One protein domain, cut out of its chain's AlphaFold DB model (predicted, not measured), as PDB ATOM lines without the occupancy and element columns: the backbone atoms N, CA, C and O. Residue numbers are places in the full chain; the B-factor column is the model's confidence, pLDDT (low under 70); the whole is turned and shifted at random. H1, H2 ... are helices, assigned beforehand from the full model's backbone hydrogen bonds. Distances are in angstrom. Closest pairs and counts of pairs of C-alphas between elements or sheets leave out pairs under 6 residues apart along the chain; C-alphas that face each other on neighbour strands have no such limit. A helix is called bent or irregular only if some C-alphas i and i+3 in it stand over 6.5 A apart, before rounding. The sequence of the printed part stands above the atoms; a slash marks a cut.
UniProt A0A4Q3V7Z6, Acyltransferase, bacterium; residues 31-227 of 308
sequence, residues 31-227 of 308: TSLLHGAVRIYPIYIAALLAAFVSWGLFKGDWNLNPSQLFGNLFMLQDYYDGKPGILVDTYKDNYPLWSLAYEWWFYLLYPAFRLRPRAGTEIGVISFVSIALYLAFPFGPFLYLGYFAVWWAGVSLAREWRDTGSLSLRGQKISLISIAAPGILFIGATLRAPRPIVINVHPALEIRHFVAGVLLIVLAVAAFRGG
ATOM      1  N   THR A  31     193.633 260.448 163.367       60.84
ATOM      2  CA  THR A  31     193.973 259.325 164.239       60.84
ATOM      3  C   THR A  31     195.266 259.521 165.031       60.84
ATOM      4  O   THR A  31     195.384 258.934 166.101       60.84
ATOM      5  N   SER A  32     196.221 260.355 164.593       71.19
ATOM      6  CA  SER A  32     197.520 260.441 165.285       71.19
ATOM      7  C   SER A  32     197.435 261.018 166.702       71.19
ATOM      8  O   SER A  32     198.144 260.543 167.587       71.19
ATOM      9  N   LEU A  33     196.570 262.014 166.936       79.88
ATOM     10  CA  LEU A  33     196.387 262.607 168.270       79.88
ATOM     11  C   LEU A  33     195.672 261.639 169.213       79.88
ATOM     12  O   LEU A  33     196.109 261.428 170.344       79.88
ATOM     13  N   LEU A  34     194.613 260.994 168.714       81.81
ATOM     14  CA  LEU A  34     193.879 259.982 169.466       81.81
ATOM     15  C   LEU A  34     194.792 258.808 169.844       81.81
ATOM     16  O   LEU A  34     194.728 258.327 170.967       81.81
ATOM     17  N   HIS A  35     195.684 258.377 168.948       81.12
ATOM     18  CA  HIS A  35     196.635 257.297 169.229       81.12
ATOM     19  C   HIS A  35     197.592 257.648 170.365       81.12
ATOM     20  O   HIS A  35     197.792 256.828 171.257       81.12
ATOM     21  N   GLY A  36     198.146 258.865 170.360       82.56
ATOM     22  CA  GLY A  36     199.010 259.339 171.443       82.56
ATOM     23  C   GLY A  36     198.276 259.376 172.784       82.56
ATOM     24  O   GLY A  36     198.771 258.841 173.776       82.56
ATOM     25  N   ALA A  37     197.055 259.920 172.799       88.50
ATOM     26  CA  ALA A  37     196.231 259.969 174.003       88.50
ATOM     27  C   ALA A  37     195.889 258.563 174.528       88.50
ATOM     28  O   ALA A  37     196.091 258.279 175.706       88.50
ATOM     29  N   VAL A  38     195.450 257.655 173.652       89.94
ATOM     30  CA  VAL A  38     195.112 256.269 174.017       89.94
ATOM     31  C   VAL A  38     196.328 255.489 174.507       89.94
ATOM     32  O   VAL A  38     196.166 254.575 175.306       89.94
ATOM     33  N   ARG A  39     197.539 255.831 174.062       89.81
ATOM     34  CA  ARG A  39     198.780 255.210 174.543       89.81
ATOM     35  C   ARG A  39     199.196 255.701 175.929       89.81
ATOM     36  O   ARG A  39     199.663 254.913 176.739       89.81
ATOM     37  N   ILE A  40     199.058 256.999 176.191       93.81
ATOM     38  CA  ILE A  40     199.588 257.622 177.410       93.81
ATOM     39  C   ILE A  40     198.597 257.532 178.573       93.81
ATOM     40  O   ILE A  40     198.969 257.094 179.663       93.81
ATOM     41  N   TYR A  41     197.342 257.939 178.350       96.12
ATOM     42  CA  TYR A  41     196.379 258.164 179.431       96.12
ATOM     43  C   TYR A  41     196.024 256.921 180.252       96.12
ATOM     44  O   TYR A  41     195.924 257.069 181.465       96.12
ATOM     45  N   PRO A  42     195.845 255.708 179.693       96.00
ATOM     46  CA  PRO A  42     195.426 254.566 180.508       96.00
ATOM     47  C   PRO A  42     196.430 254.215 181.605       96.00
ATOM     48  O   PRO A  42     196.076 254.084 182.776       96.00
ATOM     49  N   ILE A  43     197.701 254.122 181.224       96.81
ATOM     50  CA  ILE A  43     198.798 253.806 182.141       96.81
ATOM     51  C   ILE A  43     199.058 254.997 183.068       96.81
ATOM     52  O   ILE A  43     199.311 254.808 184.255       96.81
ATOM     53  N   TYR A  44     198.926 256.224 182.561       97.50
ATOM     54  CA  TYR A  44     199.048 257.428 183.374       97.50
ATOM     55  C   TYR A  44     197.975 257.520 184.467       97.50
ATOM     56  O   TYR A  44     198.300 257.748 185.627       97.50
ATOM     57  N   ILE A  45     196.706 257.273 184.136       98.00
ATOM     58  CA  ILE A  45     195.601 257.244 185.104       98.00
ATOM     59  C   ILE A  45     195.836 256.139 186.138       98.00
ATOM     60  O   ILE A  45     195.643 256.369 187.332       98.00
ATOM     61  N   ALA A  46     196.315 254.965 185.710       97.62
ATOM     62  CA  ALA A  46     196.717 253.908 186.635       97.62
ATOM     63  C   ALA A  46     197.856 254.366 187.565       97.62
ATOM     64  O   ALA A  46     197.831 254.048 188.752       97.62
ATOM     65  N   ALA A  47     198.814 255.154 187.066       97.50
ATOM     66  CA  ALA A  47     199.886 255.732 187.872       97.50
ATOM     67  C   ALA A  47     199.386 256.781 188.875       97.50
ATOM     68  O   ALA A  47     199.826 256.765 190.024       97.50
ATOM     69  N   LEU A  48     198.436 257.638 188.489       97.88
ATOM     70  CA  LEU A  48     197.786 258.586 189.402       97.88
ATOM     71  C   LEU A  48     197.015 257.856 190.509       97.88
ATOM     72  O   LEU A  48     197.147 258.198 191.683       97.88
ATOM     73  N   LEU A  49     196.260 256.811 190.154       97.56
ATOM     74  CA  LEU A  49     195.532 255.988 191.121       97.56
ATOM     75  C   LEU A  49     196.488 255.239 192.058       97.56
ATOM     76  O   LEU A  49     196.276 255.227 193.268       97.56
ATOM     77  N   ALA A  50     197.557 254.647 191.523       96.31
ATOM     78  CA  ALA A  50     198.571 253.970 192.326       96.31
ATOM     79  C   ALA A  50     199.270 254.941 193.288       96.31
ATOM     80  O   ALA A  50     199.495 254.591 194.446       96.31
ATOM     81  N   ALA A  51     199.571 256.164 192.837       96.06
ATOM     82  CA  ALA A  51     200.122 257.218 193.681       96.06
ATOM     83  C   ALA A  51     199.139 257.619 194.793       96.06
ATOM     84  O   ALA A  51     199.535 257.648 195.955       96.06
ATOM     85  N   PHE A  52     197.854 257.825 194.472       96.88
ATOM     86  CA  PHE A  52     196.809 258.118 195.461       96.88
ATOM     87  C   PHE A  52     196.699 257.027 196.532       96.88
ATOM     88  O   PHE A  52     196.787 257.313 197.724       96.88
ATOM     89  N   VAL A  53     196.551 255.769 196.104       95.25
ATOM     90  CA  VAL A  53     196.384 254.620 197.006       95.25
ATOM     91  C   VAL A  53     197.635 254.408 197.852       95.25
ATOM     92  O   VAL A  53     197.527 254.193 199.056       95.25
ATOM     93  N   SER A  54     198.825 254.498 197.254       93.25
ATOM     94  CA  SER A  54     200.083 254.390 197.995       93.25
ATOM     95  C   SER A  54     200.179 255.484 199.059       93.25
ATOM     96  O   SER A  54     200.410 255.204 200.235       93.25
ATOM     97  N   TRP A  55     199.901 256.733 198.693       93.81
ATOM     98  CA  TRP A  55     199.952 257.842 199.637       93.81
ATOM     99  C   TRP A  55     198.961 257.671 200.798       93.81
ATOM    100  O   TRP A  55     199.349 257.783 201.961       93.81
ATOM    101  N   GLY A  56     197.719 257.286 200.502       94.81
ATOM    102  CA  GLY A  56     196.704 256.999 201.515       94.81
ATOM    103  C   GLY A  56     197.100 255.864 202.464       94.81
ATOM    104  O   GLY A  56     196.991 256.006 203.682       94.81
ATOM    105  N   LEU A  57     197.629 254.757 201.932       92.06
ATOM    106  CA  LEU A  57     198.030 253.595 202.733       92.06
ATOM    107  C   LEU A  57     199.291 253.835 203.576       92.06
ATOM    108  O   LEU A  57     199.386 253.310 204.684       92.06
ATOM    109  N   PHE A  58     200.274 254.584 203.065       88.94
ATOM    110  CA  PHE A  58     201.595 254.704 203.704       88.94
ATOM    111  C   PHE A  58     201.821 256.018 204.448       88.94
ATOM    112  O   PHE A  58     202.629 256.051 205.374       88.94
ATOM    113  N   LYS A  59     201.134 257.094 204.055       90.56
ATOM    114  CA  LYS A  59     201.197 258.402 204.721       90.56
ATOM    115  C   LYS A  59     199.920 258.729 205.497       90.56
ATOM    116  O   LYS A  59     199.917 259.704 206.236       90.56
ATOM    117  N   GLY A  60     198.857 257.929 205.351       94.19
ATOM    118  CA  GLY A  60     197.564 258.177 205.998       94.19
ATOM    119  C   GLY A  60     196.794 259.357 205.397       94.19
ATOM    120  O   GLY A  60     195.801 259.793 205.971       94.19
ATOM    121  N   ASP A  61     197.244 259.882 204.256       94.00
ATOM    122  CA  ASP A  61     196.668 261.061 203.620       94.00
ATOM    123  C   ASP A  61     195.849 260.668 202.382       94.00
ATOM    124  O   ASP A  61     196.376 260.441 201.292       94.00
ATOM    125  N   TRP A  62     194.533 260.620 202.572       96.56
ATOM    126  CA  TRP A  62     193.537 260.364 201.529       96.56
ATOM    127  C   TRP A  62     192.974 261.651 200.912       96.56
ATOM    128  O   TRP A  62     191.979 261.604 200.189       96.56
ATOM    129  N   ASN A  63     193.577 262.813 201.190       96.88
ATOM    130  CA  ASN A  63     193.090 264.078 200.669       96.88
ATOM    131  C   ASN A  63     193.289 264.144 199.148       96.88
ATOM    132  O   ASN A  63     194.414 264.056 198.636       96.88
ATOM    133  N   LEU A  64     192.177 264.312 198.434       95.62
ATOM    134  CA  LEU A  64     192.152 264.600 197.009       95.62
ATOM    135  C   LEU A  64     192.330 266.106 196.830       95.62
ATOM    136  O   LEU A  64     191.400 266.862 197.073       95.62
ATOM    137  N   ASN A  65     193.504 266.540 196.370       96.56
ATOM    138  CA  ASN A  65     193.697 267.913 195.908       96.56
ATOM    139  C   ASN A  65     193.182 268.025 194.458       96.56
ATOM    140  O   ASN A  65     193.864 267.537 193.548       96.56
ATOM    141  N   PRO A  66     192.007 268.642 194.203       96.94
ATOM    142  CA  PRO A  66     191.415 268.631 192.868       96.94
ATOM    143  C   PRO A  66     192.243 269.447 191.879       96.94
ATOM    144  O   PRO A  66     192.414 269.019 190.746       96.94
ATOM    145  N   SER A  67     192.814 270.577 192.311       96.81
ATOM    146  CA  SER A  67     193.677 271.414 191.467       96.81
ATOM    147  C   SER A  67     194.895 270.632 190.975       96.81
ATOM    148  O   SER A  67     195.183 270.602 189.777       96.81
ATOM    149  N   GLN A  68     195.550 269.899 191.884       97.00
ATOM    150  CA  GLN A  68     196.684 269.056 191.525       97.00
ATOM    151  C   GLN A  68     196.272 267.925 190.578       97.00
ATOM    152  O   GLN A  68     196.942 267.695 189.570       97.00
ATOM    153  N   LEU A  69     195.159 267.241 190.866       97.88
ATOM    154  CA  LEU A  69     194.649 266.161 190.023       97.88
ATOM    155  C   LEU A  69     194.298 266.663 188.617       97.88
ATOM    156  O   LEU A  69     194.740 266.067 187.640       97.88
ATOM    157  N   PHE A  70     193.561 267.770 188.497       98.00
ATOM    158  CA  PHE A  70     193.200 268.350 187.203       98.00
ATOM    159  C   PHE A  70     194.433 268.816 186.432       98.00
ATOM    160  O   PHE A  70     194.570 268.471 185.262       98.00
ATOM    161  N   GLY A  71     195.369 269.522 187.070       97.88
ATOM    162  CA  GLY A  71     196.618 269.916 186.416       97.88
ATOM    163  C   GLY A  71     197.410 268.720 185.891       97.88
ATOM    164  O   GLY A  71     197.887 268.751 184.759       97.88
ATOM    165  N   ASN A  72     197.467 267.635 186.668       98.25
ATOM    166  CA  ASN A  72     198.095 266.391 186.236       98.25
ATOM    167  C   ASN A  72     197.327 265.739 185.072       98.25
ATOM    168  O   ASN A  72     197.942 265.307 184.100       98.25
ATOM    169  N   LEU A  73     195.993 265.705 185.105       97.56
ATOM    170  CA  LEU A  73     195.180 265.190 183.994       97.56
ATOM    171  C   LEU A  73     195.389 265.982 182.695       97.56
ATOM    172  O   LEU A  73     195.331 265.389 181.626       97.56
ATOM    173  N   PHE A  74     195.682 267.283 182.774       97.25
ATOM    174  CA  PHE A  74     196.009 268.127 181.618       97.25
ATOM    175  C   PHE A  74     197.505 268.174 181.274       97.25
ATOM    176  O   PHE A  74     197.903 268.967 180.421       97.25
ATOM    177  N   MET A  75     198.337 267.333 181.900       97.69
ATOM    178  CA  MET A  75     199.782 267.285 181.652       97.69
ATOM    179  C   MET A  75     200.470 268.644 181.879       97.69
ATOM    180  O   MET A  75     201.336 269.060 181.108       97.69
ATOM    181  N   LEU A  76     200.039 269.367 182.918       97.69
ATOM    182  CA  LEU A  76     200.590 270.662 183.348       97.69
ATOM    183  C   LEU A  76     201.540 270.531 184.546       97.69
ATOM    184  O   LEU A  76     201.986 271.541 185.097       97.69
ATOM    185  N   GLN A  77     201.812 269.298 184.975       97.69
ATOM    186  CA  GLN A  77     202.714 269.020 186.078       97.69
ATOM    187  C   GLN A  77     204.189 269.127 185.678       97.69
ATOM    188  O   GLN A  77     204.575 268.818 184.549       97.69
ATOM    189  N   ASP A  78     205.034 269.505 186.631       96.75
ATOM    190  CA  ASP A  78     206.492 269.350 186.566       96.75
ATOM    191  C   ASP A  78     207.033 269.188 188.001       96.75
ATOM    192  O   ASP A  78     206.278 269.260 188.968       96.75
ATOM    193  N   TYR A  79     208.329 268.930 188.142       92.25
ATOM    194  CA  TYR A  79     209.005 268.707 189.418       92.25
ATOM    195  C   TYR A  79     209.249 270.021 190.182       92.25
ATOM    196  O   TYR A  79     210.216 270.731 189.880       92.25
ATOM    197  N   TYR A  80     208.383 270.331 191.159       92.94
ATOM    198  CA  TYR A  80     208.327 271.638 191.837       92.94
ATOM    199  C   TYR A  80     209.665 272.093 192.438       92.94
ATOM    200  O   TYR A  80     210.097 273.225 192.218       92.94
ATOM    201  N   ASP A  81     210.376 271.198 193.125       91.81
ATOM    202  CA  ASP A  81     211.631 271.539 193.813       91.81
ATOM    203  C   ASP A  81     212.804 271.804 192.857       91.81
ATOM    204  O   ASP A  81     213.837 272.356 193.244       91.81
ATOM    205  N   GLY A  82     212.676 271.386 191.595       92.12
ATOM    206  CA  GLY A  82     213.758 271.467 190.624       92.12
ATOM    207  C   GLY A  82     213.781 272.750 189.814       92.12
ATOM    208  O   GLY A  82     214.850 273.096 189.312       92.12
ATOM    209  N   LYS A  83     212.642 273.429 189.615       95.00
ATOM    210  CA  LYS A  83     212.537 274.509 188.619       95.00
ATOM    211  C   LYS A  83     211.498 275.573 188.999       95.00
ATOM    212  O   LYS A  83     210.460 275.243 189.561       95.00
ATOM    213  N   PRO A  84     211.716 276.849 188.646       96.31
ATOM    214  CA  PRO A  84     210.709 277.888 188.833       96.31
ATOM    215  C   PRO A  84     209.589 277.814 187.778       96.31
ATOM    216  O   PRO A  84     209.749 277.226 186.705       96.31
ATOM    217  N   GLY A  85     208.463 278.478 188.054       95.94
ATOM    218  CA  GLY A  85     207.385 278.668 187.073       95.94
ATOM    219  C   GLY A  85     206.485 277.456 186.839       95.94
ATOM    220  O   GLY A  85     205.760 277.412 185.844       95.94
ATOM    221  N   ILE A  86     206.547 276.464 187.725       96.62
ATOM    222  CA  ILE A  86     205.738 275.248 187.655       96.62
ATOM    223  C   ILE A  86     204.302 275.571 188.066       96.62
ATOM    224  O   ILE A  86     204.072 276.221 189.082       96.62
ATOM    225  N   LEU A  87     203.339 275.133 187.252       97.19
ATOM    226  CA  LEU A  87     201.918 275.410 187.477       97.19
ATOM    227  C   LEU A  87     201.321 274.485 188.530       97.19
ATOM    228  O   LEU A  87     200.563 274.925 189.391       97.19
ATOM    229  N   VAL A  88     201.648 273.198 188.434       97.38
ATOM    230  CA  VAL A  88     201.146 272.145 189.307       97.38
ATOM    231  C   VAL A  88     202.282 271.164 189.581       97.38
ATOM    232  O   VAL A  88     203.051 270.841 188.682       97.38
ATOM    233  N   ASP A  89     202.413 270.701 190.819       97.19
ATOM    234  CA  ASP A  89     203.401 269.672 191.149       97.19
ATOM    235  C   ASP A  89     202.923 268.277 190.715       97.19
ATOM    236  O   ASP A  89     201.720 268.015 190.566       97.19
ATOM    237  N   THR A  90     203.862 267.356 190.537       96.75
ATOM    238  CA  THR A  90     203.559 265.952 190.247       96.75
ATOM    239  C   THR A  90     202.641 265.356 191.312       96.75
ATOM    240  O   THR A  90     202.767 265.631 192.503       96.75
ATOM    241  N   TYR A  91     201.653 264.571 190.884       97.31
ATOM    242  CA  TYR A  91     200.624 264.074 191.792       97.31
ATOM    243  C   TYR A  91     201.199 263.122 192.853       97.31
ATOM    244  O   TYR A  91     201.762 262.080 192.506       97.31
ATOM    245  N   LYS A  92     201.021 263.474 194.138       95.50
ATOM    246  CA  LYS A  92     201.501 262.708 195.310       95.50
ATOM    247  C   LYS A  92     202.981 262.291 195.183       95.50
ATOM    248  O   LYS A  92     203.314 261.117 195.348       95.50
ATOM    249  N   ASP A  93     203.838 263.250 194.828       93.25
ATOM    250  CA  ASP A  93     205.297 263.110 194.667       93.25
ATOM    251  C   ASP A  93     205.737 262.018 193.680       93.25
ATOM    252  O   ASP A  93     206.851 261.488 193.749       93.25
ATOM    253  N   ASN A  94     204.879 261.653 192.722       95.81
ATOM    254  CA  ASN A  94     205.266 260.767 191.631       95.81
ATOM    255  C   ASN A  94     206.107 261.540 190.601       95.81
ATOM    256  O   ASN A  94     205.666 261.816 189.485       95.81
ATOM    257  N   TYR A  95     207.337 261.898 190.979       94.19
ATOM    258  CA  TYR A  95     208.212 262.742 190.169       94.19
ATOM    259  C   TYR A  95     208.385 262.275 188.714       94.19
ATOM    260  O   TYR A  95     208.329 263.132 187.840       94.19
ATOM    261  N   PRO A  96     208.513 260.972 188.375       95.38
ATOM    262  CA  PRO A  96     208.595 260.508 186.984       95.38
ATOM    263  C   PRO A  96     207.526 261.063 186.031       95.38
ATOM    264  O   PRO A  96     207.768 261.154 184.827       95.38
ATOM    265  N   LEU A  97     206.369 261.490 186.548       96.62
ATOM    266  CA  LEU A  97     205.306 262.104 185.753       96.62
ATOM    267  C   LEU A  97     205.710 263.431 185.091       96.62
ATOM    268  O   LEU A  97     205.031 263.847 184.150       96.62
ATOM    269  N   TRP A  98     206.797 264.086 185.527       96.38
ATOM    270  CA  TRP A  98     207.275 265.326 184.906       96.38
ATOM    271  C   TRP A  98     207.633 265.102 183.438       96.38
ATOM    272  O   TRP A  98     207.180 265.852 182.583       96.38
ATOM    273  N   SER A  99     208.395 264.051 183.113       94.88
ATOM    274  CA  SER A  99     208.890 263.829 181.746       94.88
ATOM    275  C   SER A  99     207.760 263.476 180.776       94.88
ATOM    276  O   SER A  99     207.826 263.815 179.592       94.88
ATOM    277  N   LEU A 100     206.687 262.877 181.298       95.50
ATOM    278  CA  LEU A 100     205.504 262.516 180.532       95.50
ATOM    279  C   LEU A 100     204.728 263.739 180.042       95.50
ATOM    280  O   LEU A 100     204.206 263.714 178.928       95.50
ATOM    281  N   ALA A 101     204.695 264.824 180.823       96.75
ATOM    282  CA  ALA A 101     204.094 266.073 180.369       96.75
ATOM    283  C   ALA A 101     204.793 266.588 179.097       96.75
ATOM    284  O   ALA A 101     204.133 266.916 178.110       96.75
ATOM    285  N   TYR A 102     206.130 266.565 179.070       96.75
ATOM    286  CA  TYR A 102     206.916 266.971 177.898       96.75
ATOM    287  C   TYR A 102     206.650 266.073 176.685       96.75
ATOM    288  O   TYR A 102     206.473 266.581 175.577       96.75
ATOM    289  N   GLU A 103     206.600 264.753 176.880       94.94
ATOM    290  CA  GLU A 103     206.282 263.805 175.807       94.94
ATOM    291  C   GLU A 103     204.866 264.033 175.252       94.94
ATOM    292  O   GLU A 103     204.656 264.048 174.035       94.94
ATOM    293  N   TRP A 104     203.888 264.272 176.129       95.75
ATOM    294  CA  TRP A 104     202.507 264.511 175.731       95.75
ATOM    295  C   TRP A 104     202.354 265.792 174.901       95.75
ATOM    296  O   TRP A 104     201.787 265.753 173.804       95.75
ATOM    297  N   TRP A 105     202.930 266.909 175.362       96.25
ATOM    298  CA  TRP A 105     202.936 268.168 174.606       96.25
ATOM    299  C   TRP A 105     203.695 268.040 173.282       96.25
ATOM    300  O   TRP A 105     203.255 268.590 172.268       96.25
ATOM    301  N   PHE A 106     204.779 267.257 173.245       95.25
ATOM    302  CA  PHE A 106     205.462 266.941 171.994       95.25
ATOM    303  C   PHE A 106     204.518 266.251 171.000       95.25
ATOM    304  O   PHE A 106     204.431 266.683 169.849       95.25
ATOM    305  N   TYR A 107     203.774 265.222 171.421       93.00
ATOM    306  CA  TYR A 107     202.842 264.523 170.529       93.00
ATOM    307  C   TYR A 107     201.666 265.386 170.082       93.00
ATOM    308  O   TYR A 107     201.225 265.239 168.940       93.00
ATOM    309  N   LEU A 108     201.175 266.292 170.929       92.56
ATOM    310  CA  LEU A 108     200.138 267.240 170.524       92.56
ATOM    311  C   LEU A 108     200.610 268.181 169.415       92.56
ATOM    312  O   LEU A 108     199.878 268.436 168.459       92.56
ATOM    313  N   LEU A 109     201.836 268.691 169.532       93.81
ATOM    314  CA  LEU A 109     202.381 269.672 168.594       93.81
ATOM    315  C   LEU A 109     202.971 269.020 167.339       93.81
ATOM    316  O   LEU A 109     202.976 269.628 166.267       93.81
ATOM    317  N   TYR A 110     203.440 267.774 167.430       94.06
ATOM    318  CA  TYR A 110     204.115 267.066 166.340       94.06
ATOM    319  C   TYR A 110     203.355 267.090 164.994       94.06
ATOM    320  O   TYR A 110     203.981 267.414 163.975       94.06
ATOM    321  N   PRO A 111     202.032 266.821 164.922       92.06
ATOM    322  CA  PRO A 111     201.282 266.869 163.666       92.06
ATOM    323  C   PRO A 111     201.359 268.215 162.939       92.06
ATOM    324  O   PRO A 111     201.398 268.221 161.708       92.06
ATOM    325  N   ALA A 112     201.445 269.334 163.668       92.62
ATOM    326  CA  ALA A 112     201.519 270.674 163.082       92.62
ATOM    327  C   ALA A 112     202.844 270.931 162.339       92.62
ATOM    328  O   ALA A 112     202.883 271.718 161.389       92.62
ATOM    329  N   PHE A 113     203.920 270.244 162.738       94.25
ATOM    330  CA  PHE A 113     205.263 270.421 162.178       94.25
ATOM    331  C   PHE A 113     205.696 269.283 161.254       94.25
ATOM    332  O   PHE A 113     206.563 269.484 160.404       94.25
ATOM    333  N   ARG A 114     205.108 268.082 161.366       92.25
ATOM    334  CA  ARG A 114     205.621 266.887 160.674       92.25
ATOM    335  C   ARG A 114     205.717 267.034 159.152       92.25
ATOM    336  O   ARG A 114     206.626 266.455 158.568       92.25
ATOM    337  N   LEU A 115     204.832 267.803 158.520       89.44
ATOM    338  CA  LEU A 115     204.817 267.983 157.064       89.44
ATOM    339  C   LEU A 115     205.597 269.217 156.589       89.44
ATOM    340  O   LEU A 115     205.734 269.425 155.387       89.44
ATOM    341  N   ARG A 116     206.117 270.044 157.504       92.06
ATOM    342  CA  ARG A 116     206.791 271.288 157.126       92.06
ATOM    343  C   ARG A 116     208.238 271.010 156.706       92.06
ATOM    344  O   ARG A 116     208.981 270.388 157.470       92.06
ATOM    345  N   PRO A 117     208.693 271.517 155.545       89.12
ATOM    346  CA  PRO A 117     210.050 271.269 155.054       89.12
ATOM    347  C   PRO A 117     211.126 271.910 155.941       89.12
ATOM    348  O   PRO A 117     212.246 271.413 156.016       89.12
ATOM    349  N   ARG A 118     210.786 273.000 156.643       93.88
ATOM    350  CA  ARG A 118     211.692 273.755 157.522       93.88
ATOM    351  C   ARG A 118     211.436 273.516 159.011       93.88
ATOM    352  O   ARG A 118     211.961 274.257 159.840       93.88
ATOM    353  N   ALA A 119     210.693 272.462 159.356       96.06
ATOM    354  CA  ALA A 119     210.292 272.167 160.730       96.06
ATOM    355  C   ALA A 119     211.464 272.185 161.728       96.06
ATOM    356  O   ALA A 119     211.328 272.741 162.808       96.06
ATOM    357  N   GLY A 120     212.636 271.650 161.362       96.94
ATOM    358  CA  GLY A 120     213.801 271.639 162.257       96.94
ATOM    359  C   GLY A 120     214.306 273.037 162.639       96.94
ATOM    360  O   GLY A 120     214.656 273.265 163.796       96.94
ATOM    361  N   THR A 121     214.310 273.976 161.687       97.94
ATOM    362  CA  THR A 121     214.695 275.373 161.932       97.94
ATOM    363  C   THR A 121     213.612 276.107 162.716       97.94
ATOM    364  O   THR A 121     213.929 276.783 163.688       97.94
ATOM    365  N   GLU A 122     212.340 275.941 162.338       97.88
ATOM    366  CA  GLU A 122     211.196 276.530 163.055       97.88
ATOM    367  C   GLU A 122     211.190 276.108 164.528       97.88
ATOM    368  O   GLU A 122     211.088 276.947 165.417       97.88
ATOM    369  N   ILE A 123     211.389 274.815 164.794       98.12
ATOM    370  CA  ILE A 123     211.439 274.263 166.150       98.12
ATOM    371  C   ILE A 123     212.652 274.776 166.918       98.12
ATOM    372  O   ILE A 123     212.533 275.045 168.111       98.12
ATOM    373  N   GLY A 124     213.796 274.959 166.255       98.38
ATOM    374  CA  GLY A 124     214.966 275.593 166.860       98.38
ATOM    375  C   GLY A 124     214.682 277.015 167.330       98.38
ATOM    376  O   GLY A 124     214.986 277.356 168.470       98.38
ATOM    377  N   VAL A 125     214.040 277.820 166.478       98.56
ATOM    378  CA  VAL A 125     213.643 279.196 166.811       98.56
ATOM    379  C   VAL A 125     212.624 279.209 167.948       98.56
ATOM    380  O   VAL A 125     212.827 279.924 168.924       98.56
ATOM    381  N   ILE A 126     211.575 278.384 167.866       98.44
ATOM    382  CA  ILE A 126     210.561 278.260 168.925       98.44
ATOM    383  C   ILE A 126     211.221 277.877 170.246       98.44
ATOM    384  O   ILE A 126     210.953 278.509 171.264       98.44
ATOM    385  N   SER A 127     212.113 276.886 170.232       98.56
ATOM    386  CA  SER A 127     212.791 276.413 171.440       98.56
ATOM    387  C   SER A 127     213.668 277.509 172.046       98.56
ATOM    388  O   SER A 127     213.599 277.765 173.245       98.56
ATOM    389  N   PHE A 128     214.445 278.213 171.219       98.75
ATOM    390  CA  PHE A 128     215.301 279.311 171.664       98.75
ATOM    391  C   PHE A 128     214.498 280.465 172.270       98.75
ATOM    392  O   PHE A 128     214.783 280.883 173.391       98.75
ATOM    393  N   VAL A 129     213.472 280.945 171.559       98.69
ATOM    394  CA  VAL A 129     212.605 282.032 172.035       98.69
ATOM    395  C   VAL A 129     211.884 281.617 173.315       98.69
ATOM    396  O   VAL A 129     211.849 282.394 174.263       98.69
ATOM    397  N   SER A 130     211.371 280.388 173.387       98.62
ATOM    398  CA  SER A 130     210.665 279.905 174.578       98.62
ATOM    399  C   SER A 130     211.592 279.804 175.790       98.62
ATOM    400  O   SER A 130     211.200 280.211 176.874       98.62
ATOM    401  N   ILE A 131     212.844 279.359 175.630       98.62
ATOM    402  CA  ILE A 131     213.814 279.368 176.737       98.62
ATOM    403  C   ILE A 131     214.203 280.791 177.145       98.62
ATOM    404  O   ILE A 131     214.280 281.073 178.337       98.62
ATOM    405  N   ALA A 132     214.398 281.707 176.195       98.62
ATOM    406  CA  ALA A 132     214.650 283.110 176.523       98.62
ATOM    407  C   ALA A 132     213.485 283.722 177.323       98.62
ATOM    408  O   ALA A 132     213.712 284.380 178.338       98.62
ATOM    409  N   LEU A 133     212.243 283.446 176.908       98.56
ATOM    410  CA  LEU A 133     211.038 283.863 177.626       98.56
ATOM    411  C   LEU A 133     210.929 283.199 178.997       98.56
ATOM    412  O   LEU A 133     210.613 283.890 179.950       98.56
ATOM    413  N   TYR A 134     211.237 281.907 179.127       98.44
ATOM    414  CA  TYR A 134     211.223 281.201 180.412       98.44
ATOM    415  C   TYR A 134     212.219 281.798 181.414       98.44
ATOM    416  O   TYR A 134     211.890 281.976 182.585       98.44
ATOM    417  N   LEU A 135     213.424 282.148 180.956       97.94
ATOM    418  CA  LEU A 135     214.440 282.781 181.801       97.94
ATOM    419  C   LEU A 135     214.038 284.195 182.247       97.94
ATOM    420  O   LEU A 135     214.439 284.622 183.326       97.94
ATOM    421  N   ALA A 136     213.256 284.914 181.437       98.06
ATOM    422  CA  ALA A 136     212.739 286.240 181.781       98.06
ATOM    423  C   ALA A 136     211.451 286.180 182.625       98.06
ATOM    424  O   ALA A 136     211.252 286.993 183.525       98.06
ATOM    425  N   PHE A 137     210.580 285.218 182.329       97.94
ATOM    426  CA  PHE A 137     209.275 285.005 182.940       97.94
ATOM    427  C   PHE A 137     209.058 283.496 183.149       97.94
ATOM    428  O   PHE A 137     208.612 282.801 182.228       97.94
ATOM    429  N   PRO A 138     209.387 282.968 184.343       97.19
ATOM    430  CA  PRO A 138     209.274 281.543 184.628       97.19
ATOM    431  C   PRO A 138     207.827 281.053 184.513       97.19
ATOM    432  O   PRO A 138     207.015 281.229 185.418       97.19
ATOM    433  N   PHE A 139     207.518 280.412 183.388       97.81
ATOM    434  CA  PHE A 139     206.208 279.853 183.072       97.81
ATOM    435  C   PHE A 139     206.376 278.487 182.401       97.81
ATOM    436  O   PHE A 139     206.962 278.386 181.321       97.81
ATOM    437  N   GLY A 140     205.874 277.428 183.043       96.38
ATOM    438  CA  GLY A 140     206.085 276.025 182.659       96.38
ATOM    439  C   GLY A 140     205.868 275.708 181.173       96.38
ATOM    440  O   GLY A 140     206.740 275.080 180.571       96.38
ATOM    441  N   PRO A 141     204.794 276.195 180.520       97.31
ATOM    442  CA  PRO A 141     204.583 275.977 179.088       97.31
ATOM    443  C   PRO A 141     205.720 276.458 178.177       97.31
ATOM    444  O   PRO A 141     205.987 275.829 177.151       97.31
ATOM    445  N   PHE A 142     206.445 277.519 178.547       98.44
ATOM    446  CA  PHE A 142     207.636 277.936 177.801       98.44
ATOM    447  C   PHE A 142     208.756 276.901 177.891       98.44
ATOM    448  O   PHE A 142     209.482 276.687 176.920       98.44
ATOM    449  N   LEU A 143     208.869 276.202 179.018       97.50
ATOM    450  CA  LEU A 143     209.838 275.130 179.177       97.50
ATOM    451  C   LEU A 143     209.471 273.912 178.314       97.50
ATOM    452  O   LEU A 143     210.349 273.366 177.647       97.50
ATOM    453  N   TYR A 144     208.187 273.539 178.227       97.50
ATOM    454  CA  TYR A 144     207.730 272.463 177.330       97.50
ATOM    455  C   TYR A 144     208.101 272.749 175.866       97.50
ATOM    456  O   TYR A 144     208.684 271.899 175.189       97.50
ATOM    457  N   LEU A 145     207.840 273.975 175.397       98.19
ATOM    458  CA  LEU A 145     208.212 274.423 174.050       98.19
ATOM    459  C   LEU A 145     209.732 274.522 173.864       98.19
ATOM    460  O   LEU A 145     210.249 274.187 172.801       98.19
ATOM    461  N   GLY A 146     210.458 274.928 174.904       98.06
ATOM    462  CA  GLY A 146     211.918 274.984 174.920       98.06
ATOM    463  C   GLY A 146     212.592 273.627 174.717       98.06
ATOM    464  O   GLY A 146     213.609 273.523 174.034       98.06
ATOM    465  N   TYR A 147     212.006 272.567 175.272       98.06
ATOM    466  CA  TYR A 147     212.504 271.194 175.131       98.06
ATOM    467  C   TYR A 147     212.116 270.540 173.802       98.06
ATOM    468  O   TYR A 147     212.620 269.462 173.474       98.06
ATOM    469  N   PHE A 148     211.255 271.178 173.006       97.38
ATOM    470  CA  PHE A 148     210.738 270.605 171.767       97.38
ATOM    471  C   PHE A 148     211.858 270.261 170.769       97.38
ATOM    472  O   PHE A 148     211.786 269.231 170.098       97.38
ATOM    473  N   ALA A 149     212.951 271.037 170.733       98.19
ATOM    474  CA  ALA A 149     214.136 270.733 169.924       98.19
ATOM    475  C   ALA A 149     214.830 269.408 170.287       98.19
ATOM    476  O   ALA A 149     215.307 268.715 169.384       98.19
ATOM    477  N   VAL A 150     214.876 269.035 171.573       97.88
ATOM    478  CA  VAL A 150     215.505 267.780 172.028       97.88
ATOM    479  C   VAL A 150     214.730 266.586 171.482       97.88
ATOM    480  O   VAL A 150     215.306 265.700 170.852       97.88
ATOM    481  N   TRP A 151     213.408 266.603 171.639       96.56
ATOM    482  CA  TRP A 151     212.529 265.561 171.109       96.56
ATOM    483  C   TRP A 151     212.534 265.524 169.578       96.56
ATOM    484  O   TRP A 151     212.606 264.453 168.967       96.56
ATOM    485  N   TRP A 152     212.530 266.694 168.932       97.94
ATOM    486  CA  TRP A 152     212.570 266.779 167.476       97.94
ATOM    487  C   TRP A 152     213.866 266.229 166.875       97.94
ATOM    488  O   TRP A 152     213.853 265.718 165.756       97.94
ATOM    489  N   ALA A 153     214.989 266.257 167.594       98.06
ATOM    490  CA  ALA A 153     216.216 265.639 167.101       98.06
ATOM    491  C   ALA A 153     216.084 264.125 166.873       98.06
ATOM    492  O   ALA A 153     216.644 263.612 165.905       98.06
ATOM    493  N   GLY A 154     215.283 263.420 167.679       97.06
ATOM    494  CA  GLY A 154     214.943 262.018 167.415       97.06
ATOM    495  C   GLY A 154     214.210 261.841 166.080       97.06
ATOM    496  O   GLY A 154     214.534 260.947 165.298       97.06
ATOM    497  N   VAL A 155     213.282 262.754 165.764       96.56
ATOM    498  CA  VAL A 155     212.581 262.793 164.468       96.56
ATOM    499  C   VAL A 155     213.560 263.056 163.325       96.56
ATOM    500  O   VAL A 155     213.489 262.384 162.295       96.56
ATOM    501  N   SER A 156     214.482 264.008 163.490       97.75
ATOM    502  CA  SER A 156     215.507 264.326 162.488       97.75
ATOM    503  C   SER A 156     216.429 263.141 162.201       97.75
ATOM    504  O   SER A 156     216.719 262.870 161.036       97.75
ATOM    505  N   LEU A 157     216.865 262.412 163.233       97.38
ATOM    506  CA  LEU A 157     217.671 261.196 163.080       97.38
ATOM    507  C   LEU A 157     216.900 260.111 162.321       97.38
ATOM    508  O   LEU A 157     217.409 259.554 161.351       97.38
ATOM    509  N   ALA A 158     215.652 259.845 162.720       95.75
ATOM    510  CA  ALA A 158     214.816 258.839 162.070       95.75
ATOM    511  C   ALA A 158     214.564 259.164 160.586       95.75
ATOM    512  O   ALA A 158     214.607 258.267 159.743       95.75
ATOM    513  N   ARG A 159     214.345 260.444 160.255       95.62
ATOM    514  CA  ARG A 159     214.182 260.905 158.868       95.62
ATOM    515  C   ARG A 159     215.456 260.742 158.053       95.62
ATOM    516  O   ARG A 159     215.389 260.152 156.984       95.62
ATOM    517  N   GLU A 160     216.603 261.203 158.555       96.44
ATOM    518  CA  GLU A 160     217.877 261.063 157.830       96.44
ATOM    519  C   GLU A 160     218.185 259.588 157.543       96.44
ATOM    520  O   GLU A 160     218.545 259.241 156.414       96.44
ATOM    521  N   TRP A 161     217.974 258.711 158.531       95.75
ATOM    522  CA  TRP A 161     218.172 257.277 158.353       95.75
ATOM    523  C   TRP A 161     217.208 256.680 157.328       95.75
ATOM    524  O   TRP A 161     217.647 255.955 156.440       95.75
ATOM    525  N   ARG A 162     215.911 256.998 157.410       94.88
ATOM    526  CA  ARG A 162     214.912 256.499 156.456       94.88
ATOM    527  C   ARG A 162     215.199 256.971 155.029       94.88
ATOM    528  O   ARG A 162     215.090 256.183 154.099       94.88
ATOM    529  N   ASP A 163     215.555 258.243 154.865       94.62
ATOM    530  CA  ASP A 163     215.670 258.877 153.550       94.62
ATOM    531  C   ASP A 163     217.018 258.562 152.874       94.62
ATOM    532  O   ASP A 163     217.090 258.460 151.651       94.62
ATOM    533  N   THR A 164     218.097 258.396 153.649       95.94
ATOM    534  CA  THR A 164     219.458 258.204 153.104       95.94
ATOM    535  C   THR A 164     220.080 256.843 153.415       95.94
ATOM    536  O   THR A 164     221.116 256.499 152.844       95.94
ATOM    537  N   GLY A 165     219.514 256.082 154.354       94.31
ATOM    538  CA  GLY A 165     220.129 254.869 154.903       94.31
ATOM    539  C   GLY A 165     221.380 255.134 155.749       94.31
ATOM    540  O   GLY A 165     222.092 254.195 156.106       94.31
ATOM    541  N   SER A 166     221.689 256.398 156.055       95.06
ATOM    542  CA  SER A 166     222.902 256.809 156.759       95.06
ATOM    543  C   SER A 166     222.625 257.890 157.803       95.06
ATOM    544  O   SER A 166     221.591 258.545 157.761       95.06
ATOM    545  N   LEU A 167     223.548 258.060 158.752       97.00
ATOM    546  CA  LEU A 167     223.504 259.127 159.754       97.00
ATOM    547  C   LEU A 167     224.808 259.920 159.724       97.00
ATOM    548  O   LEU A 167     225.903 259.341 159.690       97.00
ATOM    549  N   SER A 168     224.709 261.247 159.770       97.94
ATOM    550  CA  SER A 168     225.869 262.131 159.721       97.94
ATOM    551  C   SER A 168     225.698 263.372 160.599       97.94
ATOM    552  O   SER A 168     224.627 263.958 160.692       97.94
ATOM    553  N   LEU A 169     226.797 263.851 161.199       98.31
ATOM    554  CA  LEU A 169     226.773 265.113 161.958       98.31
ATOM    555  C   LEU A 169     226.398 266.305 161.067       98.31
ATOM    556  O   LEU A 169     225.798 267.268 161.536       98.31
ATOM    557  N   ARG A 170     226.723 266.231 159.769       98.06
ATOM    558  CA  ARG A 170     226.334 267.247 158.788       98.06
ATOM    559  C   ARG A 170     224.818 267.262 158.577       98.06
ATOM    560  O   ARG A 170     224.244 268.347 158.559       98.06
ATOM    561  N   GLY A 171     224.189 266.093 158.455       97.25
ATOM    562  CA  GLY A 171     222.733 265.959 158.370       97.25
ATOM    563  C   GLY A 171     222.028 266.428 159.643       97.25
ATOM    564  O   GLY A 171     220.989 267.075 159.572       97.25
ATOM    565  N   GLN A 172     222.662 266.233 160.801       98.38
ATOM    566  CA  GLN A 172     222.138 266.660 162.101       98.38
ATOM    567  C   GLN A 172     222.537 268.084 162.520       98.38
ATOM    568  O   GLN A 172     222.246 268.488 163.646       98.38
ATOM    569  N   LYS A 173     223.161 268.884 161.639       98.38
ATOM    570  CA  LYS A 173     223.626 270.245 161.973       98.38
ATOM    571  C   LYS A 173     222.511 271.110 162.570       98.38
ATOM    572  O   LYS A 173     222.742 271.794 163.561       98.38
ATOM    573  N   ILE A 174     221.316 271.081 161.975       98.38
ATOM    574  CA  ILE A 174     220.184 271.885 162.454       98.38
ATOM    575  C   ILE A 174     219.738 271.421 163.838       98.38
ATOM    576  O   ILE A 174     219.620 272.251 164.726       98.38
ATOM    577  N   SER A 175     219.573 270.117 164.064       98.44
ATOM    578  CA  SER A 175     219.213 269.585 165.384       98.44
ATOM    579  C   SER A 175     220.255 269.907 166.457       98.44
ATOM    580  O   SER A 175     219.883 270.306 167.556       98.44
ATOM    581  N   LEU A 176     221.548 269.817 166.132       98.69
ATOM    582  CA  LEU A 176     222.627 270.195 167.050       98.69
ATOM    583  C   LEU A 176     222.551 271.678 167.435       98.69
ATOM    584  O   LEU A 176     222.643 271.992 168.616       98.69
ATOM    585  N   ILE A 177     222.334 272.579 166.471       98.62
ATOM    586  CA  ILE A 177     222.179 274.019 166.742       98.62
ATOM    587  C   ILE A 177     220.902 274.286 167.549       98.62
ATOM    588  O   ILE A 177     220.956 275.015 168.536       98.62
ATOM    589  N   SER A 178     219.780 273.673 167.166       98.44
ATOM    590  CA  SER A 178     218.485 273.838 167.833       98.44
ATOM    591  C   SER A 178     218.499 273.395 169.297       98.44
ATOM    592  O   SER A 178     217.726 273.923 170.086       98.44
ATOM    593  N   ILE A 179     219.375 272.458 169.676       98.62
ATOM    594  CA  ILE A 179     219.575 272.036 171.073       98.62
ATOM    595  C   ILE A 179     220.650 272.894 171.753       98.62
ATOM    596  O   ILE A 179     220.461 273.359 172.874       98.62
ATOM    597  N   ALA A 180     221.783 273.137 171.092       98.62
ATOM    598  CA  ALA A 180     222.895 273.860 171.701       98.62
ATOM    599  C   ALA A 180     222.546 275.323 172.011       98.62
ATOM    600  O   ALA A 180     222.918 275.818 173.071       98.62
ATOM    601  N   ALA A 181     221.817 276.016 171.128       98.50
ATOM    602  CA  ALA A 181     221.519 277.437 171.305       98.50
ATOM    603  C   ALA A 181     220.675 277.731 172.567       98.50
ATOM    604  O   ALA A 181     221.104 278.570 173.360       98.50
ATOM    605  N   PRO A 182     219.549 277.036 172.841       98.31
ATOM    606  CA  PRO A 182     218.861 277.171 174.127       98.31
ATOM    607  C   PRO A 182     219.718 276.714 175.320       98.31
ATOM    608  O   PRO A 182     219.701 277.355 176.367       98.31
ATOM    609  N   GLY A 183     220.524 275.655 175.161       98.31
ATOM    610  CA  GLY A 183     221.451 275.198 176.205       98.31
ATOM    611  C   GLY A 183     222.471 276.268 176.623       98.31
ATOM    612  O   GLY A 183     222.742 276.433 177.811       98.31
ATOM    613  N   ILE A 184     222.980 277.056 175.669       98.56
ATOM    614  CA  ILE A 184     223.885 278.187 175.931       98.56
ATOM    615  C   ILE A 184     223.203 279.269 176.777       98.56
ATOM    616  O   ILE A 184     223.859 279.865 177.632       98.56
ATOM    617  N   LEU A 185     221.895 279.500 176.606       98.56
ATOM    618  CA  LEU A 185     221.156 280.443 177.452       98.56
ATOM    619  C   LEU A 185     221.142 279.988 178.916       98.56
ATOM    620  O   LEU A 185     221.424 280.794 179.802       98.56
ATOM    621  N   PHE A 186     220.910 278.695 179.179       98.38
ATOM    622  CA  PHE A 186     220.984 278.148 180.538       98.38
ATOM    623  C   PHE A 186     222.400 278.201 181.124       98.38
ATOM    624  O   PHE A 186     222.554 278.516 182.304       98.38
ATOM    625  N   ILE A 187     223.442 277.967 180.318       98.19
ATOM    626  CA  ILE A 187     224.839 278.171 180.746       98.19
ATOM    627  C   ILE A 187     225.046 279.631 181.158       98.19
ATOM    628  O   ILE A 187     225.535 279.902 182.254       98.19
ATOM    629  N   GLY A 188     224.603 280.579 180.332       97.94
ATOM    630  CA  GLY A 188     224.672 282.004 180.644       97.94
ATOM    631  C   GLY A 188     223.878 282.401 181.894       97.94
ATOM    632  O   GLY A 188     224.316 283.292 182.621       97.94
ATOM    633  N   ALA A 189     222.738 281.761 182.162       97.00
ATOM    634  CA  ALA A 189     221.970 281.958 183.393       97.00
ATOM    635  C   ALA A 189     222.709 281.388 184.616       97.00
ATOM    636  O   ALA A 189     222.795 282.046 185.647       97.00
ATOM    637  N   THR A 190     223.321 280.210 184.471       96.50
ATOM    638  CA  THR A 190     224.108 279.547 185.525       96.50
ATOM    639  C   THR A 190     225.306 280.385 185.948       96.50
ATOM    640  O   THR A 190     225.536 280.572 187.136       96.50
ATOM    641  N   LEU A 191     226.044 280.943 184.984       96.81
ATOM    642  CA  LEU A 191     227.213 281.788 185.253       96.81
ATOM    643  C   LEU A 191     226.862 283.108 185.960       96.81
ATOM    644  O   LEU A 191     227.742 283.743 186.530       96.81
ATOM    645  N   ARG A 192     225.592 283.527 185.915       96.56
ATOM    646  CA  ARG A 192     225.077 284.727 186.595       96.56
ATOM    647  C   ARG A 192     224.319 284.405 187.881       96.56
ATOM    648  O   ARG A 192     223.831 285.324 188.536       96.56
ATOM    649  N   ALA A 193     224.167 283.128 188.229       94.06
ATOM    650  CA  ALA A 193     223.394 282.731 189.390       94.06
ATOM    651  C   ALA A 193     224.115 283.177 190.680       94.06
ATOM    652  O   ALA A 193     225.287 282.856 190.863       94.06
ATOM    653  N   PRO A 194     223.433 283.873 191.608       93.00
ATOM    654  CA  PRO A 194     224.047 284.347 192.853       93.00
ATOM    655  C   PRO A 194     224.234 283.237 193.900       93.00
ATOM    656  O   PRO A 194     224.756 283.487 194.983       93.00
ATOM    657  N   ARG A 195     223.756 282.018 193.620       91.19
ATOM    658  CA  ARG A 195     223.739 280.883 194.549       91.19
ATOM    659  C   ARG A 195     224.657 279.760 194.057       91.19
ATOM    660  O   ARG A 195     224.869 279.649 192.849       91.19
ATOM    661  N   PRO A 196     225.145 278.892 194.964       94.69
ATOM    662  CA  PRO A 196     225.865 277.686 194.580       94.69
ATOM    663  C   PRO A 196     225.068 276.845 193.581       94.69
ATOM    664  O   PRO A 196     223.858 276.662 193.721       94.69
ATOM    665  N   ILE A 197     225.766 276.322 192.577       95.38
ATOM    666  CA  ILE A 197     225.166 275.505 191.525       95.38
ATOM    667  C   ILE A 197     224.853 274.121 192.097       95.38
ATOM    668  O   ILE A 197     225.759 273.384 192.488       95.38
ATOM    669  N   VAL A 198     223.574 273.740 192.101       96.00
ATOM    670  CA  VAL A 198     223.126 272.394 192.478       96.00
ATOM    671  C   VAL A 198     222.734 271.630 191.219       96.00
ATOM    672  O   VAL A 198     221.857 272.047 190.474       96.00
ATOM    673  N   ILE A 199     223.363 270.477 190.991       94.06
ATOM    674  CA  ILE A 199     223.283 269.725 189.725       94.06
ATOM    675  C   ILE A 199     221.863 269.272 189.317       94.06
ATOM    676  O   ILE A 199     221.615 269.001 188.143       94.06
ATOM    677  N   ASN A 200     220.945 269.157 190.279       93.88
ATOM    678  CA  ASN A 200     219.561 268.704 190.085       93.88
ATOM    679  C   ASN A 200     218.535 269.845 190.176       93.88
ATOM    680  O   ASN A 200     217.340 269.576 190.247       93.88
ATOM    681  N   VAL A 201     218.990 271.099 190.195       95.62
ATOM    682  CA  VAL A 201     218.137 272.285 190.320       95.62
ATOM    683  C   VAL A 201     218.425 273.230 189.157       95.62
ATOM    684  O   VAL A 201     219.532 273.261 188.611       95.62
ATOM    685  N   HIS A 202     217.411 273.988 188.760       95.62
ATOM    686  CA  HIS A 202     217.521 275.057 187.788       95.62
ATOM    687  C   HIS A 202     218.647 276.033 188.156       95.62
ATOM    688  O   HIS A 202     218.760 276.422 189.324       95.62
ATOM    689  N   PRO A 203     219.455 276.500 187.188       96.44
ATOM    690  CA  PRO A 203     219.463 276.159 185.750       96.44
ATOM    691  C   PRO A 203     220.329 274.941 185.348       96.44
ATOM    692  O   PRO A 203     220.418 274.595 184.166       96.44
ATOM    693  N   ALA A 204     221.028 274.299 186.291       96.94
ATOM    694  CA  ALA A 204     221.976 273.223 185.980       96.94
ATOM    695  C   ALA A 204     221.291 271.930 185.516       96.94
ATOM    696  O   ALA A 204     221.843 271.193 184.692       96.94
ATOM    697  N   LEU A 205     220.084 271.669 186.021       96.31
ATOM    698  CA  LEU A 205     219.256 270.545 185.599       96.31
ATOM    699  C   LEU A 205     219.008 270.581 184.082       96.31
ATOM    700  O   LEU A 205     219.204 269.584 183.389       96.31
ATOM    701  N   GLU A 206     218.639 271.741 183.546       97.44
ATOM    702  CA  GLU A 206     218.350 271.918 182.129       97.44
ATOM    703  C   GLU A 206     219.609 271.796 181.277       97.44
ATOM    704  O   GLU A 206     219.580 271.102 180.260       97.44
ATOM    705  N   ILE A 207     220.742 272.363 181.714       97.94
ATOM    706  CA  ILE A 207     222.029 272.189 181.015       97.94
ATOM    707  C   ILE A 207     222.314 270.710 180.787       97.94
ATOM    708  O   ILE A 207     222.666 270.319 179.676       97.94
ATOM    709  N   ARG A 208     222.124 269.870 181.810       97.31
ATOM    710  CA  ARG A 208     222.354 268.427 181.684       97.31
ATOM    711  C   ARG A 208     221.464 267.794 180.632       97.31
ATOM    712  O   ARG A 208     221.954 266.961 179.877       97.31
ATOM    713  N   HIS A 209     220.197 268.187 180.550       97.19
ATOM    714  CA  HIS A 209     219.284 267.663 179.538       97.19
ATOM    715  C   HIS A 209     219.696 268.079 178.119       97.19
ATOM    716  O   HIS A 209     219.763 267.229 177.230       97.19
ATOM    717  N   PHE A 210     220.043 269.351 177.902       98.19
ATOM    718  CA  PHE A 210     220.486 269.831 176.587       98.19
ATOM    719  C   PHE A 210     221.844 269.235 176.182       98.19
ATOM    720  O   PHE A 210     222.008 268.792 175.043       98.19
ATOM    721  N   VAL A 211     222.795 269.133 177.116       98.31
ATOM    722  CA  VAL A 211     224.081 268.450 176.897       98.31
ATOM    723  C   VAL A 211     223.860 266.972 176.588       98.31
ATOM    724  O   VAL A 211     224.427 266.468 175.620       98.31
ATOM    725  N   ALA A 212     223.000 266.281 177.342       98.19
ATOM    726  CA  ALA A 212     222.647 264.892 177.065       98.19
ATOM    727  C   ALA A 212     222.041 264.736 175.665       98.19
ATOM    728  O   ALA A 212     222.443 263.834 174.938       98.19
ATOM    729  N   GLY A 213     221.154 265.642 175.237       98.12
ATOM    730  CA  GLY A 213     220.600 265.647 173.881       98.12
ATOM    731  C   GLY A 213     221.676 265.743 172.793       98.12
ATOM    732  O   GLY A 213     221.689 264.937 171.862       98.12
ATOM    733  N   VAL A 214     222.631 266.672 172.936       98.62
ATOM    734  CA  VAL A 214     223.773 266.797 172.010       98.62
ATOM    735  C   VAL A 214     224.626 265.527 172.010       98.62
ATOM    736  O   VAL A 214     224.930 264.987 170.944       98.62
ATOM    737  N   LEU A 215     224.992 265.028 173.195       98.44
ATOM    738  CA  LEU A 215     225.814 263.827 173.335       98.44
ATOM    739  C   LEU A 215     225.133 262.603 172.725       98.44
ATOM    740  O   LEU A 215     225.786 261.850 172.011       98.44
ATOM    741  N   LEU A 216     223.827 262.424 172.932       97.75
ATOM    742  CA  LEU A 216     223.068 261.313 172.362       97.75
ATOM    743  C   LEU A 216     223.062 261.348 170.830       97.75
ATOM    744  O   LEU A 216     223.240 260.301 170.214       97.75
ATOM    745  N   ILE A 217     222.946 262.524 170.201       98.25
ATOM    746  CA  ILE A 217     223.069 262.649 168.736       98.25
ATOM    747  C   ILE A 217     224.474 262.252 168.280       98.25
ATOM    748  O   ILE A 217     224.624 261.464 167.345       98.25
ATOM    749  N   VAL A 218     225.512 262.780 168.937       98.19
ATOM    750  CA  VAL A 218     226.909 262.490 168.579       98.19
ATOM    751  C   VAL A 218     227.207 261.000 168.722       98.19
ATOM    752  O   VAL A 218     227.748 260.392 167.798       98.19
ATOM    753  N   LEU A 219     226.805 260.397 169.841       96.31
ATOM    754  CA  LEU A 219     226.974 258.974 170.111       96.31
ATOM    755  C   LEU A 219     226.166 258.115 169.136       96.31
ATOM    756  O   LEU A 219     226.702 257.130 168.636       96.31
ATOM    757  N   ALA A 220     224.930 258.492 168.801       95.06
ATOM    758  CA  ALA A 220     224.119 257.773 167.821       95.06
ATOM    759  C   ALA A 220     224.778 257.773 166.434       95.06
ATOM    760  O   ALA A 220     224.917 256.718 165.811       95.06
ATOM    761  N   VAL A 221     225.260 258.931 165.968       96.88
ATOM    762  CA  VAL A 221     225.976 259.043 164.687       96.88
ATOM    763  C   VAL A 221     227.290 258.253 164.723       96.88
ATOM    764  O   VAL A 221     227.593 257.525 163.775       96.88
ATOM    765  N   ALA A 222     228.064 258.354 165.807       95.94
ATOM    766  CA  ALA A 222     229.321 257.627 165.967       95.94
ATOM    767  C   ALA A 222     229.102 256.105 165.986       95.94
ATOM    768  O   ALA A 222     229.762 255.377 165.241       95.94
ATOM    769  N   ALA A 223     228.130 255.627 166.764       93.94
ATOM    770  CA  ALA A 223     227.764 254.217 166.844       93.94
ATOM    771  C   ALA A 223     227.270 253.686 165.491       93.94
ATOM    772  O   ALA A 223     227.662 252.596 165.061       93.94
ATOM    773  N   PHE A 224     226.456 254.466 164.775       93.56
ATOM    774  CA  PHE A 224     225.986 254.086 163.448       93.56
ATOM    775  C   PHE A 224     227.152 253.939 162.462       93.56
ATOM    776  O   PHE A 224     227.299 252.884 161.838       93.56
ATOM    777  N   ARG A 225     228.030 254.951 162.380       93.88
ATOM    778  CA  ARG A 225     229.196 254.967 161.476       93.88
ATOM    779  C   ARG A 225     230.245 253.912 161.818       93.88
ATOM    780  O   ARG A 225     230.869 253.375 160.910       93.88
ATOM    781  N   GLY A 226     230.416 253.590 163.097       94.50
ATOM    782  CA  GLY A 226     231.309 252.524 163.555       94.50
ATOM    783  C   GLY A 226     230.759 251.111 163.340       94.50
ATOM    784  O   GLY A 226     231.415 250.145 163.720       94.50
ATOM    785  N   GLY A 227     229.544 250.958 162.796       93.00
ATOM    786  CA  GLY A 227     228.894 249.651 162.646       93.00
ATOM    787  C   GLY A 227     228.393 249.046 163.964       93.00
ATOM    788  O   GLY A 227     227.954 247.895 163.988       93.00
TER     789      GLY A 227
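AT A GLANCE: This is residues 31 to 227 of the 308 residues of the protein "Acyltransferase" of bacterium (UniProt A0A4Q3V7Z6). The longest helix, H1, is bent but runs nearly straight along one side of the domain, and H3 runs beside its first arm, between H1 and an up-and-down bundle of four helices, H4, H6, H7 and H8. Short H5 packs on H4, while H2 and arm H1b lie far out, away from the bundle. The printed part has 197 residues with eight named helices, H1 to H8 in chain order, and no named strand; its class is all helix. It is compact, with a radius of gyration of the C-alphas of 18.3 A and spans of 56 by 47 by 31 A.

IN THESE COORDINATES: H1, residues 31 to 59, was assigned as one helix by its hydrogen bonds, but it is bent: C-alphas 39 and 42 are 6.9 A apart. Its arms are H1a, residues 31 to 39, 12.1 A long from C-alpha 31 at (193.973, 259.325, 164.239), and H1b, residues 42 to 59, 25.2 A long. H2 is residues 66 to 73. H3, residues 97 to 114, 25.5 A, is irregular, but only just, with C-alphas 108 and 111 7.0 A apart, and has a kink of 35 degrees near residue 108. H4 is residues 119 to 136, 25.4 A; H5 residues 140 to 146; H6 residues 148 to 164, 24.0 A; H7 residues 173 to 190, 25.3 A. H8, residues 204 to 225, 31.4 A, ends with C-alpha 225 at (229.196, 254.967, 161.476).

HOW THE PARTS SIT: H1a touches residues 104 to 111 of H3 at a shallow tilt of 10 degrees, opposite ways; the closest C-alphas, of Leu 33 and Leu 108, are 6.4 A apart. H1b and H2 are near each other, with 8 pairs of C-alphas within 10 A. H3 only just touches H5, with 3 pairs of C-alphas within 8 A, the closest those of Tyr 102 and Tyr 144 at 5.6 A. H4 and H5 form a helical hairpin, closest at C-alphas of Ser 127 and Gly 146, 3.9 A. In the bundle, each helix running against the one before it, H4 touches H7 at 5 degrees, a shallow tilt, the same way, closest at C-alphas of Gly 124 and Ser 178, 4.1 A. H7 and H8 form a helical hairpin, closest at C-alphas of Gly 183 and Phe 210, 5.5 A. H6 touches H8 with residues 150 to 157, closest at C-alphas of Val 150 and Gly 213, 5.8 A. H4 and H8 are apart. Every O i to N i+4 pair is within hydrogen-bond range in H1a, H1b, H2, H4, H5 and H8, against 10 of 14 in H3, 11 of 13 in H6 and 13 of 14 in H7.

THE WHOLE: The C-alphas farthest apart, of Gly 60 and Thr 164, are 57.2 A apart. The printed part has no cut. The links H2 to H3 and H7 to H8 are long. The mean pLDDT of the printed part is 95.6, and residue 31 is under 70.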